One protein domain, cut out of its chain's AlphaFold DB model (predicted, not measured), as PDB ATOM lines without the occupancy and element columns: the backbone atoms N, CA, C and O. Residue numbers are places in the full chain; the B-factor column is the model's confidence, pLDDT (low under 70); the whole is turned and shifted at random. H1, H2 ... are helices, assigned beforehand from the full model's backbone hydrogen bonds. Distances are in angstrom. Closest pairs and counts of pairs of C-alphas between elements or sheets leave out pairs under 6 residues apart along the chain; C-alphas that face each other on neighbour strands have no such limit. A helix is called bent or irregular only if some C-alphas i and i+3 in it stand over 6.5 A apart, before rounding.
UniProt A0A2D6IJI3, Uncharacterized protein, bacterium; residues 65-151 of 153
ATOM      1  N   PRO A  65      35.492  85.157 128.080       95.12
ATOM      2  CA  PRO A  65      35.876  84.612 126.782       95.12
ATOM      3  C   PRO A  65      36.934  85.478 126.086       95.12
ATOM      4  O   PRO A  65      37.795  84.962 125.369       95.12
ATOM      5  N   ARG A  66      36.943  86.796 126.336       94.50
ATOM      6  CA  ARG A  66      37.899  87.731 125.723       94.50
ATOM      7  C   ARG A  66      39.332  87.434 126.141       94.50
ATOM      8  O   ARG A  66      40.245  87.686 125.357       94.50
ATOM      9  N   PHE A  67      39.537  86.892 127.340       94.69
ATOM     10  CA  PHE A  67      40.862  86.510 127.814       94.69
ATOM     11  C   PHE A  67      41.453  85.395 126.945       94.69
ATOM     12  O   PHE A  67      42.546  85.547 126.399       94.69
ATOM     13  N   PHE A  68      40.706  84.314 126.723       95.44
ATOM     14  CA  PHE A  68      41.157  83.200 125.887       95.44
ATOM     15  C   PHE A  68      41.323  83.595 124.418       95.44
ATOM     16  O   PHE A  68      42.316  83.227 123.783       95.44
ATOM     17  N   LEU A  69      40.400  84.406 123.890       96.25
ATOM     18  CA  LEU A  69      40.513  84.971 122.543       96.25
ATOM     19  C   LEU A  69      41.787  85.820 122.389       96.25
ATOM     20  O   LEU A  69      42.496  85.690 121.390       96.25
ATOM     21  N   HIS A  70      42.119  86.631 123.398       95.44
ATOM     22  CA  HIS A  70      43.340  87.432 123.420       95.44
ATOM     23  C   HIS A  70      44.610  86.572 123.427       95.44
ATOM     24  O   HIS A  70      45.562  86.895 122.717       95.44
ATOM     25  N   LEU A  71      44.641  85.474 124.192       94.75
ATOM     26  CA  LEU A  71      45.795  84.565 124.209       94.75
ATOM     27  C   LEU A  71      46.062  83.966 122.824       94.75
ATOM     28  O   LEU A  71      47.210  83.938 122.383       94.75
ATOM     29  N   MET A  72      45.005  83.561 122.116       96.38
ATOM     30  CA  MET A  72      45.114  83.082 120.736       96.38
ATOM     31  C   MET A  72      45.613  84.175 119.785       96.38
ATOM     32  O   MET A  72      46.534  83.934 119.005       96.38
ATOM     33  N   ASP A  73      45.050  85.384 119.863       97.19
ATOM     34  CA  ASP A  73      45.470  86.499 119.006       97.19
ATOM     35  C   ASP A  73      46.922  86.900 119.255       97.19
ATOM     36  O   ASP A  73      47.646  87.195 118.311       97.19
ATOM     37  N   ARG A  74      47.378  86.884 120.511       95.31
ATOM     38  CA  ARG A  74      48.774  87.160 120.863       95.31
ATOM     39  C   ARG A  74      49.726  86.211 120.138       95.31
ATOM     40  O   ARG A  74      50.729  86.672 119.596       95.31
ATOM     41  N   ASP A  75      49.423  84.915 120.144       94.50
ATOM     42  CA  ASP A  75      50.291  83.894 119.555       94.50
ATOM     43  C   ASP A  75      50.229  83.928 118.018       94.50
ATOM     44  O   ASP A  75      51.275  83.893 117.370       94.50
ATOM     45  N   LEU A  76      49.042  84.132 117.432       96.81
ATOM     46  CA  LEU A  76      48.887  84.372 115.988       96.81
ATOM     47  C   LEU A  76      49.669  85.605 115.532       96.81
ATOM     48  O   LEU A  76      50.437  85.533 114.578       96.81
ATOM     49  N   ASN A  77      49.529  86.719 116.250       96.56
ATOM     50  CA  ASN A  77      50.230  87.956 115.933       96.56
ATOM     51  C   ASN A  77      51.747  87.801 116.119       96.56
ATOM     52  O   ASN A  77      52.519  88.442 115.414       96.56
ATOM     53  N   ALA A  78      52.218  86.998 117.080       94.06
ATOM     54  CA  ALA A  78      53.649  86.736 117.232       94.06
ATOM     55  C   ALA A  78      54.211  86.044 115.983       94.06
ATOM     56  O   ALA A  78      55.164  86.553 115.393       94.06
ATOM     57  N   VAL A  79      53.548  84.973 115.554       94.62
ATOM     58  CA  VAL A  79      53.925  84.152 114.397       94.62
ATOM     59  C   VAL A  79      53.810  84.931 113.085       94.62
ATOM     60  O   VAL A  79      54.732  84.906 112.274       94.62
ATOM     61  N   GLU A  80      52.744  85.717 112.908       94.50
ATOM     62  CA  GLU A  80      52.575  86.642 111.774       94.50
ATOM     63  C   GLU A  80      53.741  87.630 111.634       94.50
ATOM     64  O   GLU A  80      54.118  87.991 110.520       94.50
ATOM     65  N   ASN A  81      54.330  88.044 112.757       94.50
ATOM     66  CA  ASN A  81      55.465  88.964 112.804       94.50
ATOM     67  C   ASN A  81      56.832  88.249 112.824       94.50
ATOM     68  O   ASN A  81      57.837  88.870 113.168       94.50
ATOM     69  N   GLY A  82      56.885  86.953 112.496       93.50
ATOM     70  CA  GLY A  82      58.131  86.180 112.433       93.50
ATOM     71  C   GLY A  82      58.759  85.883 113.796       93.50
ATOM     72  O   GLY A  82      59.970  85.691 113.884       93.50
ATOM     73  N   ARG A  83      57.959  85.887 114.869       93.94
ATOM     74  CA  ARG A  83      58.385  85.503 116.220       93.94
ATOM     75  C   ARG A  83      57.774  84.167 116.612       93.94
ATOM     76  O   ARG A  83      56.691  83.817 116.154       93.94
ATOM     77  N   ASP A  84      58.423  83.484 117.544       88.25
ATOM     78  CA  ASP A  84      57.894  82.242 118.093       88.25
ATOM     79  C   ASP A  84      56.607  82.487 118.895       88.25
ATOM     80  O   ASP A  84      56.498  83.440 119.681       88.25
ATOM     81  N   ALA A  85      55.627  81.600 118.716       88.00
ATOM     82  CA  ALA A  85      54.476  81.521 119.604       88.00
ATOM     83  C   ALA A  85      54.923  81.104 121.011       88.00
ATOM     84  O   ALA A  85      55.876  80.345 121.187       88.00
ATOM     85  N   ARG A  86      54.199  81.555 122.041       82.38
ATOM     86  CA  ARG A  86      54.484  81.145 123.426       82.38
ATOM     87  C   ARG A  86      54.009  79.732 123.757       82.38
ATOM     88  O   ARG A  86      54.382  79.207 124.802       82.38
ATOM     89  N   GLY A  87      53.171  79.144 122.911       83.31
ATOM     90  CA  GLY A  87      52.583  77.831 123.123       83.31
ATOM     91  C   GLY A  87      52.349  77.104 121.808       83.31
ATOM     92  O   GLY A  87      52.323  77.710 120.737       83.31
ATOM     93  N   SER A  88      52.193  75.785 121.897       91.38
ATOM     94  CA  SER A  88      51.937  74.942 120.734       91.38
ATOM     95  C   SER A  88      50.461  74.990 120.317       91.38
ATOM     96  O   SER A  88      49.571  75.351 121.097       91.38
ATOM     97  N   PHE A  89      50.181  74.571 119.080       92.44
ATOM     98  CA  PHE A  89      48.809  74.425 118.599       92.44
ATOM     99  C   PHE A  89      47.982  73.442 119.452       92.44
ATOM    100  O   PHE A  89      46.832  73.737 119.772       92.44
ATOM    101  N   SER A  90      48.564  72.307 119.863       92.44
ATOM    102  CA  SER A  90      47.872  71.258 120.629       92.44
ATOM    103  C   SER A  90      47.705  71.589 122.110       92.44
ATOM    104  O   SER A  90      46.661  71.285 122.673       92.44
ATOM    105  N   ASP A  91      48.709  72.211 122.730       89.62
ATOM    106  CA  ASP A  91      48.775  72.333 124.194       89.62
ATOM    107  C   ASP A  91      48.289  73.701 124.680       89.62
ATOM    108  O   ASP A  91      48.041  73.891 125.869       89.62
ATOM    109  N   TYR A  92      48.164  74.668 123.765       91.31
ATOM    110  CA  TYR A  92      47.793  76.041 124.096       91.31
ATOM    111  C   TYR A  92      46.654  76.567 123.229       91.31
ATOM    112  O   TYR A  92      45.642  77.021 123.758       91.31
ATOM    113  N   PHE A  93      46.791  76.503 121.902       95.00
ATOM    114  CA  PHE A  93      45.818  77.132 121.008       95.00
ATOM    115  C   PHE A  93      44.445  76.448 121.079       95.00
ATOM    116  O   PHE A  93      43.462  77.101 121.417       95.00
ATOM    117  N   VAL A  94      44.379  75.131 120.848       95.06
ATOM    118  CA  VAL A  94      43.121  74.360 120.902       95.06
ATOM    119  C   VAL A  94      42.483  74.361 122.302       95.06
ATOM    120  O   VAL A  94      41.284  74.626 122.393       95.06
ATOM    121  N   PRO A  95      43.225  74.178 123.413       93.56
ATOM    122  CA  PRO A  95      42.653  74.332 124.751       93.56
ATOM    123  C   PRO A  95      42.053  75.720 125.012       93.56
ATOM    124  O   PRO A  95      40.988  75.818 125.616       93.56
ATOM    125  N   ASN A  96      42.679  76.799 124.526       94.12
ATOM    126  CA  ASN A  96      42.105  78.143 124.642       94.12
ATOM    127  C   ASN A  96      40.860  78.322 123.763       94.12
ATOM    128  O   ASN A  96      39.946  79.033 124.168       94.12
ATOM    129  N   MET A  97      40.779  77.665 122.601       95.38
ATOM    130  CA  MET A  97      39.544  77.629 121.807       95.38
ATOM    131  C   MET A  97      38.397  76.992 122.600       95.38
ATOM    132  O   MET A  97      37.311  77.564 122.653       95.38
ATOM    133  N   ALA A  98      38.641  75.840 123.235       94.06
ATOM    134  CA  ALA A  98      37.638  75.143 124.040       94.06
ATOM    135  C   ALA A  98      37.175  75.997 125.230       94.06
ATOM    136  O   ALA A  98      35.978  76.229 125.391       94.06
ATOM    137  N   LYS A  99      38.119  76.564 125.991       93.44
ATOM    138  CA  LYS A  99      37.806  77.450 127.122       93.44
ATOM    139  C   LYS A  99      37.081  78.726 126.701       93.44
ATOM    140  O   LYS A  99      36.188  79.178 127.405       93.44
ATOM    141  N   ALA A 100      37.423  79.304 125.546       94.94
ATOM    142  CA  ALA A 100      36.704  80.460 125.020       94.94
ATOM    143  C   ALA A 100      35.225  80.127 124.777       94.94
ATOM    144  O   ALA A 100      34.363  80.920 125.142       94.94
ATOM    145  N   LEU A 101      34.931  78.962 124.186       93.94
ATOM    146  CA  LEU A 101      33.555  78.513 123.949       93.94
ATOM    147  C   LEU A 101      32.810  78.235 125.255       93.94
ATOM    148  O   LEU A 101      31.666  78.659 125.392       93.94
ATOM    149  N   GLU A 102      33.459  77.571 126.213       93.12
ATOM    150  CA  GLU A 102      32.898  77.313 127.546       93.12
ATOM    151  C   GLU A 102      32.560  78.619 128.281       93.12
ATOM    152  O   GLU A 102      31.479  78.751 128.853       93.12
ATOM    153  N   ALA A 103      33.424  79.629 128.161       92.50
ATOM    154  CA  ALA A 103      33.210  80.975 128.689       92.50
ATOM    155  C   ALA A 103      32.211  81.824 127.866       92.50
ATOM    156  O   ALA A 103      31.988  82.993 128.171       92.50
ATOM    157  N   GLY A 104      31.598  81.271 126.813       93.94
ATOM    158  CA  GLY A 104      30.528  81.928 126.057       93.94
ATOM    159  C   GLY A 104      30.966  82.712 124.815       93.94
ATOM    160  O   GLY A 104      30.175  83.498 124.290       93.94
ATOM    161  N   ALA A 105      32.188  82.513 124.309       95.94
ATOM    162  CA  ALA A 105      32.563  83.006 122.983       95.94
ATOM    163  C   ALA A 105      31.686  82.363 121.902       95.94
ATOM    164  O   ALA A 105      31.293  81.197 121.992       95.94
ATOM    165  N   SER A 106      31.426  83.096 120.822       95.94
ATOM    166  CA  SER A 106      30.730  82.513 119.682       95.94
ATOM    167  C   SER A 106      31.632  81.528 118.934       95.94
ATOM    168  O   SER A 106      32.844  81.720 118.789       95.94
ATOM    169  N   ARG A 107      31.015  80.491 118.357       93.50
ATOM    170  CA  ARG A 107      31.714  79.547 117.476       93.50
ATOM    171  C   ARG A 107      32.433  80.254 116.325       93.50
ATOM    172  O   ARG A 107      33.553  79.884 115.990       93.50
ATOM    173  N   GLN A 108      31.825  81.306 115.780       96.38
ATOM    174  CA  GLN A 108      32.400  82.094 114.697       96.38
ATOM    175  C   GLN A 108      33.692  82.820 115.111       96.38
ATOM    176  O   GLN A 108      34.646  82.861 114.338       96.38
ATOM    177  N   GLU A 109      33.773  83.368 116.328       96.81
ATOM    178  CA  GLU A 109      34.993  84.033 116.821       96.81
ATOM    179  C   GLU A 109      36.174  83.074 116.960       96.81
ATOM    180  O   GLU A 109      37.320  83.444 116.675       96.81
ATOM    181  N   VAL A 110      35.890  81.847 117.389       96.31
ATOM    182  CA  VAL A 110      36.876  80.774 117.503       96.31
ATOM    183  C   VAL A 110      37.277  80.254 116.121       96.31
ATOM    184  O   VAL A 110      38.468  80.134 115.826       96.31
ATOM    185  N   GLU A 111      36.308  80.038 115.227       96.19
ATOM    186  CA  GLU A 111      36.545  79.640 113.834       96.19
ATOM    187  C   GLU A 111      37.405  80.655 113.077       96.19
ATOM    188  O   GLU A 111      38.325  80.262 112.362       96.19
ATOM    189  N   ASN A 112      37.186  81.956 113.279       97.94
ATOM    190  CA  ASN A 112      37.998  83.003 112.659       97.94
ATOM    191  C   ASN A 112      39.484  82.882 113.026       97.94
ATOM    192  O   ASN A 112      40.353  83.062 112.173       97.94
ATOM    193  N   ARG A 113      39.799  82.545 114.279       97.81
ATOM    194  CA  ARG A 113      41.187  82.391 114.745       97.81
ATOM    195  C   ARG A 113      41.815  81.097 114.250       97.81
ATOM    196  O   ARG A 113      42.972  81.110 113.838       97.81
ATOM    197  N   LEU A 114      41.047  80.012 114.192       97.81
ATOM    198  CA  LEU A 114      41.490  78.779 113.543       97.81
ATOM    199  C   LEU A 114      41.784  79.003 112.052       97.81
ATOM    200  O   LEU A 114      42.810  78.550 111.553       97.81
ATOM    201  N   ASN A 115      40.922  79.743 111.352       98.25
ATOM    202  CA  ASN A 115      41.127  80.108 109.949       98.25
ATOM    203  C   ASN A 115      42.415  80.906 109.756       98.25
ATOM    204  O   ASN A 115      43.146  80.647 108.806       98.25
ATOM    205  N   ARG A 116      42.724  81.830 110.673       98.12
ATOM    206  CA  ARG A 116      44.007  82.545 110.667       98.12
ATOM    207  C   ARG A 116      45.191  81.599 110.862       98.12
ATOM    208  O   ARG A 116      46.142  81.683 110.096       98.12
ATOM    209  N   ALA A 117      45.128  80.675 111.825       97.69
ATOM    210  CA  ALA A 117      46.191  79.686 112.043       97.69
ATOM    211  C   ALA A 117      46.448  78.828 110.790       97.69
ATOM    212  O   ALA A 117      47.596  78.604 110.415       97.69
ATOM    213  N   ILE A 118      45.375  78.394 110.123       98.31
ATOM    214  CA  ILE A 118      45.441  77.633 108.870       98.31
ATOM    215  C   ILE A 118      46.047  78.478 107.749       98.31
ATOM    216  O   ILE A 118      46.979  78.020 107.100       98.31
ATOM    217  N   ALA A 119      45.590  79.718 107.561       98.25
ATOM    218  CA  ALA A 119      46.112  80.607 106.523       98.25
ATOM    219  C   ALA A 119      47.611  80.916 106.699       98.25
ATOM    220  O   ALA A 119      48.332  81.110 105.719       98.25
ATOM    221  N   LEU A 120      48.103  80.960 107.942       97.69
ATOM    222  CA  LEU A 120      49.539  81.046 108.216       97.69
ATOM    223  C   LEU A 120      50.253  79.758 107.809       97.69
ATOM    224  O   LEU A 120      51.255  79.810 107.097       97.69
ATOM    225  N   ALA A 121      49.706  78.608 108.195       97.19
ATOM    226  CA  ALA A 121      50.299  77.310 107.909       97.19
ATOM    227  C   ALA A 121      50.318  76.977 106.402       97.19
ATOM    228  O   ALA A 121      51.274  76.374 105.924       97.19
ATOM    229  N   GLU A 122      49.321  77.427 105.634       97.62
ATOM    230  CA  GLU A 122      49.298  77.356 104.160       97.62
ATOM    231  C   GLU A 122      50.441  78.146 103.508       97.62
ATOM    232  O   GLU A 122      50.863  77.832 102.399       97.62
ATOM    233  N   ARG A 123      50.967  79.158 104.203       97.06
ATOM    234  CA  ARG A 123      52.134  79.950 103.789       97.06
ATOM    235  C   ARG A 123      53.442  79.428 104.386       97.06
ATOM    236  O   ARG A 123      54.430  80.154 104.385       97.06
ATOM    237  N   GLU A 124      53.426  78.215 104.937       95.69
ATOM    238  CA  GLU A 124      54.542  77.589 105.656       95.69
ATOM    239  C   GLU A 124      54.997  78.364 106.908       95.69
ATOM    240  O   GLU A 124      56.112  78.202 107.400       95.69
ATOM    241  N   ILE A 125      54.113  79.199 107.463       96.06
ATOM    242  CA  ILE A 125      54.332  79.918 108.716       96.06
ATOM    243  C   ILE A 125      53.561  79.179 109.810       96.06
ATOM    244  O   ILE A 125      52.347  79.317 109.958       96.06
ATOM    245  N   PHE A 126      54.261  78.356 110.582       94.12
ATOM    246  CA  PHE A 126      53.616  77.434 111.511       94.12
ATOM    247  C   PHE A 126      53.597  77.963 112.944       94.12
ATOM    248  O   PHE A 126      54.628  78.331 113.495       94.12
ATOM    249  N   LEU A 127      52.426  77.903 113.586       94.38
ATOM    250  CA  LEU A 127      52.295  78.190 115.019       94.38
ATOM    251  C   LEU A 127      53.067  77.175 115.881       94.38
ATOM    252  O   LEU A 127      53.553  77.506 116.957       94.38
ATOM    253  N   SER A 128      53.195  75.936 115.402       95.75
ATOM    254  CA  SER A 128      54.029  74.894 116.002       95.75
ATOM    255  C   SER A 128      54.377  73.794 114.993       95.75
ATOM    256  O   SER A 128      53.750  73.664 113.941       95.75
ATOM    257  N   SER A 129      55.326  72.922 115.337       94.56
ATOM    258  CA  SER A 129      55.621  71.717 114.544       94.56
ATOM    259  C   SER A 129      54.412  70.783 114.396       94.56
ATOM    260  O   SER A 129      54.291  70.068 113.405       94.56
ATOM    261  N   PHE A 130      53.482  70.804 115.354       95.88
ATOM    262  CA  PHE A 130      52.282  69.974 115.313       95.88
ATOM    263  C   PHE A 130      51.305  70.405 114.213       95.88
ATOM    264  O   PHE A 130      50.827  69.555 113.466       95.88
ATOM    265  N   ILE A 131      51.042  71.712 114.058       96.25
ATOM    266  CA  ILE A 131      50.206  72.184 112.943       96.25
ATOM    267  C   ILE A 131      50.899  71.926 111.597       96.25
ATOM    268  O   ILE A 131      50.223  71.544 110.647       96.25
ATOM    269  N   ALA A 132      52.234  72.013 111.528       97.00
ATOM    270  CA  ALA A 132      52.986  71.620 110.334       97.00
ATOM    271  C   ALA A 132      52.766  70.139 109.976       97.00
ATOM    272  O   ALA A 132      52.504  69.808 108.820       97.00
ATOM    273  N   ARG A 133      52.790  69.249 110.979       97.88
ATOM    274  CA  ARG A 133      52.493  67.824 110.790       97.88
ATOM    275  C   ARG A 133      51.075  67.607 110.262       97.88
ATOM    276  O   ARG A 133      50.916  66.936 109.248       97.88
ATOM    277  N   LEU A 134      50.064  68.215 110.885       97.88
ATOM    278  CA  LEU A 134      48.672  68.097 110.425       97.88
ATOM    279  C   LEU A 134      48.500  68.591 108.983       97.88
ATOM    280  O   LEU A 134      47.859  67.920 108.175       97.88
ATOM    281  N   MET A 135      49.123  69.722 108.641       98.12
ATOM    282  CA  MET A 135      49.125  70.234 107.270       98.12
ATOM    283  C   MET A 135      49.750  69.238 106.284       98.12
ATOM    284  O   MET A 135      49.217  69.065 105.192       98.12
ATOM    285  N   SER A 136      50.827  68.546 106.665       97.75
ATOM    286  CA  SER A 136      51.456  67.524 105.815       97.75
ATOM    287  C   SER A 136      50.627  66.241 105.664       97.75
ATOM    288  O   SER A 136      50.685  65.594 104.623       97.75
ATOM    289  N   GLU A 137      49.853  65.876 106.688       96.50
ATOM    290  CA  GLU A 137      49.066  64.636 106.729       96.50
ATOM    291  C   GLU A 137      47.712  64.775 106.018       96.50
ATOM    292  O   GLU A 137      47.231  63.817 105.415       96.50
ATOM    293  N   GLY A 138      47.091  65.956 106.070       96.19
ATOM    294  CA  GLY A 138      45.769  66.170 105.475       96.19
ATOM    295  C   GLY A 138      45.366  67.631 105.292       96.19
ATOM    296  O   GLY A 138      44.178  67.924 105.160       96.19
ATOM    297  N   GLY A 139      46.331  68.554 105.290       97.69
ATOM    298  CA  GLY A 139      46.094  69.963 104.987       97.69
ATOM    299  C   GLY A 139      45.168  70.678 105.984       97.69
ATOM    300  O   GLY A 139      45.047  70.270 107.146       97.69
ATOM    301  N   PRO A 140      44.491  71.750 105.535       97.75
ATOM    302  CA  PRO A 140      43.556  72.525 106.350       97.75
ATOM    303  C   PRO A 140      42.487  71.681 107.051       97.75
ATOM    304  O   PRO A 140      42.148  71.945 108.205       97.75
ATOM    305  N   ASP A 141      41.974  70.646 106.385       97.44
ATOM    306  CA  ASP A 141      40.900  69.813 106.924       97.44
ATOM    307  C   ASP A 141      41.364  68.957 108.103       97.44
ATOM    308  O   ASP A 141      40.615  68.794 109.071       97.44
ATOM    309  N   ALA A 142      42.611  68.472 108.093       97.25
ATOM    310  CA  ALA A 142      43.196  67.783 109.244       97.25
ATOM    311  C   ALA A 142      43.341  68.724 110.453       97.25
ATOM    312  O   ALA A 142      43.009  68.344 111.578       97.25
ATOM    313  N   VAL A 143      43.755  69.976 110.222       97.12
ATOM    314  CA  VAL A 143      43.842  71.007 111.271       97.12
ATOM    315  C   VAL A 143      42.465  71.294 111.876       97.12
ATOM    316  O   VAL A 143      42.320  71.326 113.101       97.12
ATOM    317  N   ARG A 144      41.435  71.443 111.034       95.81
ATOM    318  CA  ARG A 144      40.044  71.642 111.476       95.81
ATOM    319  C   ARG A 144      39.508  70.466 112.265       95.81
ATOM    320  O   ARG A 144      38.925  70.662 113.329       95.81
ATOM    321  N   SER A 145      39.718  69.265 111.740       94.88
ATOM    322  CA  SER A 145      39.243  68.028 112.353       94.88
ATOM    323  C   SER A 145      39.858  67.837 113.733       94.88
ATOM    324  O   SER A 145      39.143  67.509 114.674       94.88
ATOM    325  N   TYR A 146      41.155  68.125 113.889       94.25
ATOM    326  CA  TYR A 146      41.807  68.087 115.195       94.25
ATOM    327  C   TYR A 146      41.216  69.122 116.162       94.25
ATOM    328  O   TYR A 146      40.819  68.772 117.273       94.25
ATOM    329  N   ALA A 147      41.125  70.389 115.739       93.06
ATOM    330  CA  ALA A 147      40.674  71.477 116.603       93.06
ATOM    331  C   ALA A 147      39.228  71.279 117.092       93.06
ATOM    332  O   ALA A 147      38.948  71.465 118.273       93.06
ATOM    333  N   PHE A 148      38.314  70.865 116.210       87.94
ATOM    334  CA  PHE A 148      36.911  70.647 116.581       87.94
ATOM    335  C   PHE A 148      36.621  69.260 117.149       87.94
ATOM    336  O   PHE A 148      35.635  69.112 117.867       87.94
ATOM    337  N   GLY A 149      37.483  68.268 116.909       83.56
ATOM    338  CA  GLY A 149      37.394  66.964 117.570       83.56
ATOM    339  C   GLY A 149      37.572  67.045 119.092       83.56
ATOM    340  O   GLY A 149      37.056  66.193 119.807       83.56
ATOM    341  N   TRP A 150      38.245  68.092 119.580       69.12
ATOM    342  CA  TRP A 150      38.431  68.393 121.005       69.12
ATOM    343  C   TRP A 150      37.279  69.176 121.649       69.12
ATOM    344  O   TRP A 150      37.140  69.159 122.863       69.12
ATOM    345  N   ILE A 151      36.470  69.878 120.855       65.75
ATOM    346  CA  ILE A 151      35.405  70.780 121.339       65.75
ATOM    347  C   ILE A 151      34.059  70.039 121.504       65.75
ATOM    348  O   ILE A 151      33.107  70.582 122.058       65.75
TER     349      ILE A 151
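This is residues 65 to 151 of the 153 residues of an uncharacterized protein of bacterium (UniProt A0A2D6IJI3). What would one see first? Three helices, H1, H2 and H3, stand side by side in an up-and-down bundle, and a fourth, H4, is sharply bent: its first arm, H4a, crosses the bundle where H3 ends, and its second arm, H4b, folds back over H3, away from H1. What is the domain made of? The printed part has 87 residues with four named helices, in the order H1, H2, H3, H4, and no named strand; its class is all helix. How large and how dense is it? It is compact, with a radius of gyration of the C-alphas of 11.7 A, and its rounded outline spans 32 by 26 by 19 A.

Where do the first helices lie? H1, residues 65 to 80, begins with C-alpha 65 at (35.876, 84.612, 126.782) and is 22.5 A long. H2, residues 89 to 102, is 18.5 A long and only just irregular, C-alphas 91 and 94 being 6.8 A apart. H3, residues 107 to 122, is 22.2 A long and ends with C-alpha 122 at (49.298, 77.356, 104.160). What of the bent helix? H4, residues 129 to 149, was assigned as one helix by its hydrogen bonds, but C-alphas 137 and 140 are 9.6 A apart. Its arms are H4a, residues 129 to 137, 12.4 A long, and H4b, residues 140 to 149, 14.0 A long, with C-alpha 149 at (37.394, 66.964, 117.570).

How is the bundle built? H1 and H2 form a hairpin at a shallow tilt of 29 degrees, opposite ways; residues 65 to 72 of H1 alone touch H2, and the closest C-alphas, those of Pro 65 and Ala 100, are 4.6 A apart. H2 and H3 form another at 17 degrees, with the closest C-alphas, those of Met 97 and Val 110, 6.0 A apart. H1 and H3 touch and run the same way at a shallow tilt of 13 degrees, with the C-alphas of Leu 76 and Ala 117 closest at 6.7 A. Where do the arms stand? H4a is about perpendicular to H3, at 81 degrees, and touches its residues 121 to 122 alone, the C-alphas of Ala 121 and Ala 132 being closest at 6.7 A. H4b touches H3, with the C-alphas of Ile 118 and Pro 140 closest at 6.0 A, while H1 is apart from both arms. Are the backbones helical? Every O i to N i+4 pair is within hydrogen-bond range in H1, H4a and H4b, against 8 of 10 in H2 and 11 of 12 in H3.

What are the farthest points? The C-alphas of Gly 104 and Ser 136 are the two farthest apart, at 32.5 A. Is anything missing or long? The printed part has no cut; the link from H2 to H3 is tight, and those from H1 to H2 and from H3 to H4 are short. Where is confidence low? The mean pLDDT of the printed part is 94.2, and residues 150 to 151 are under 70.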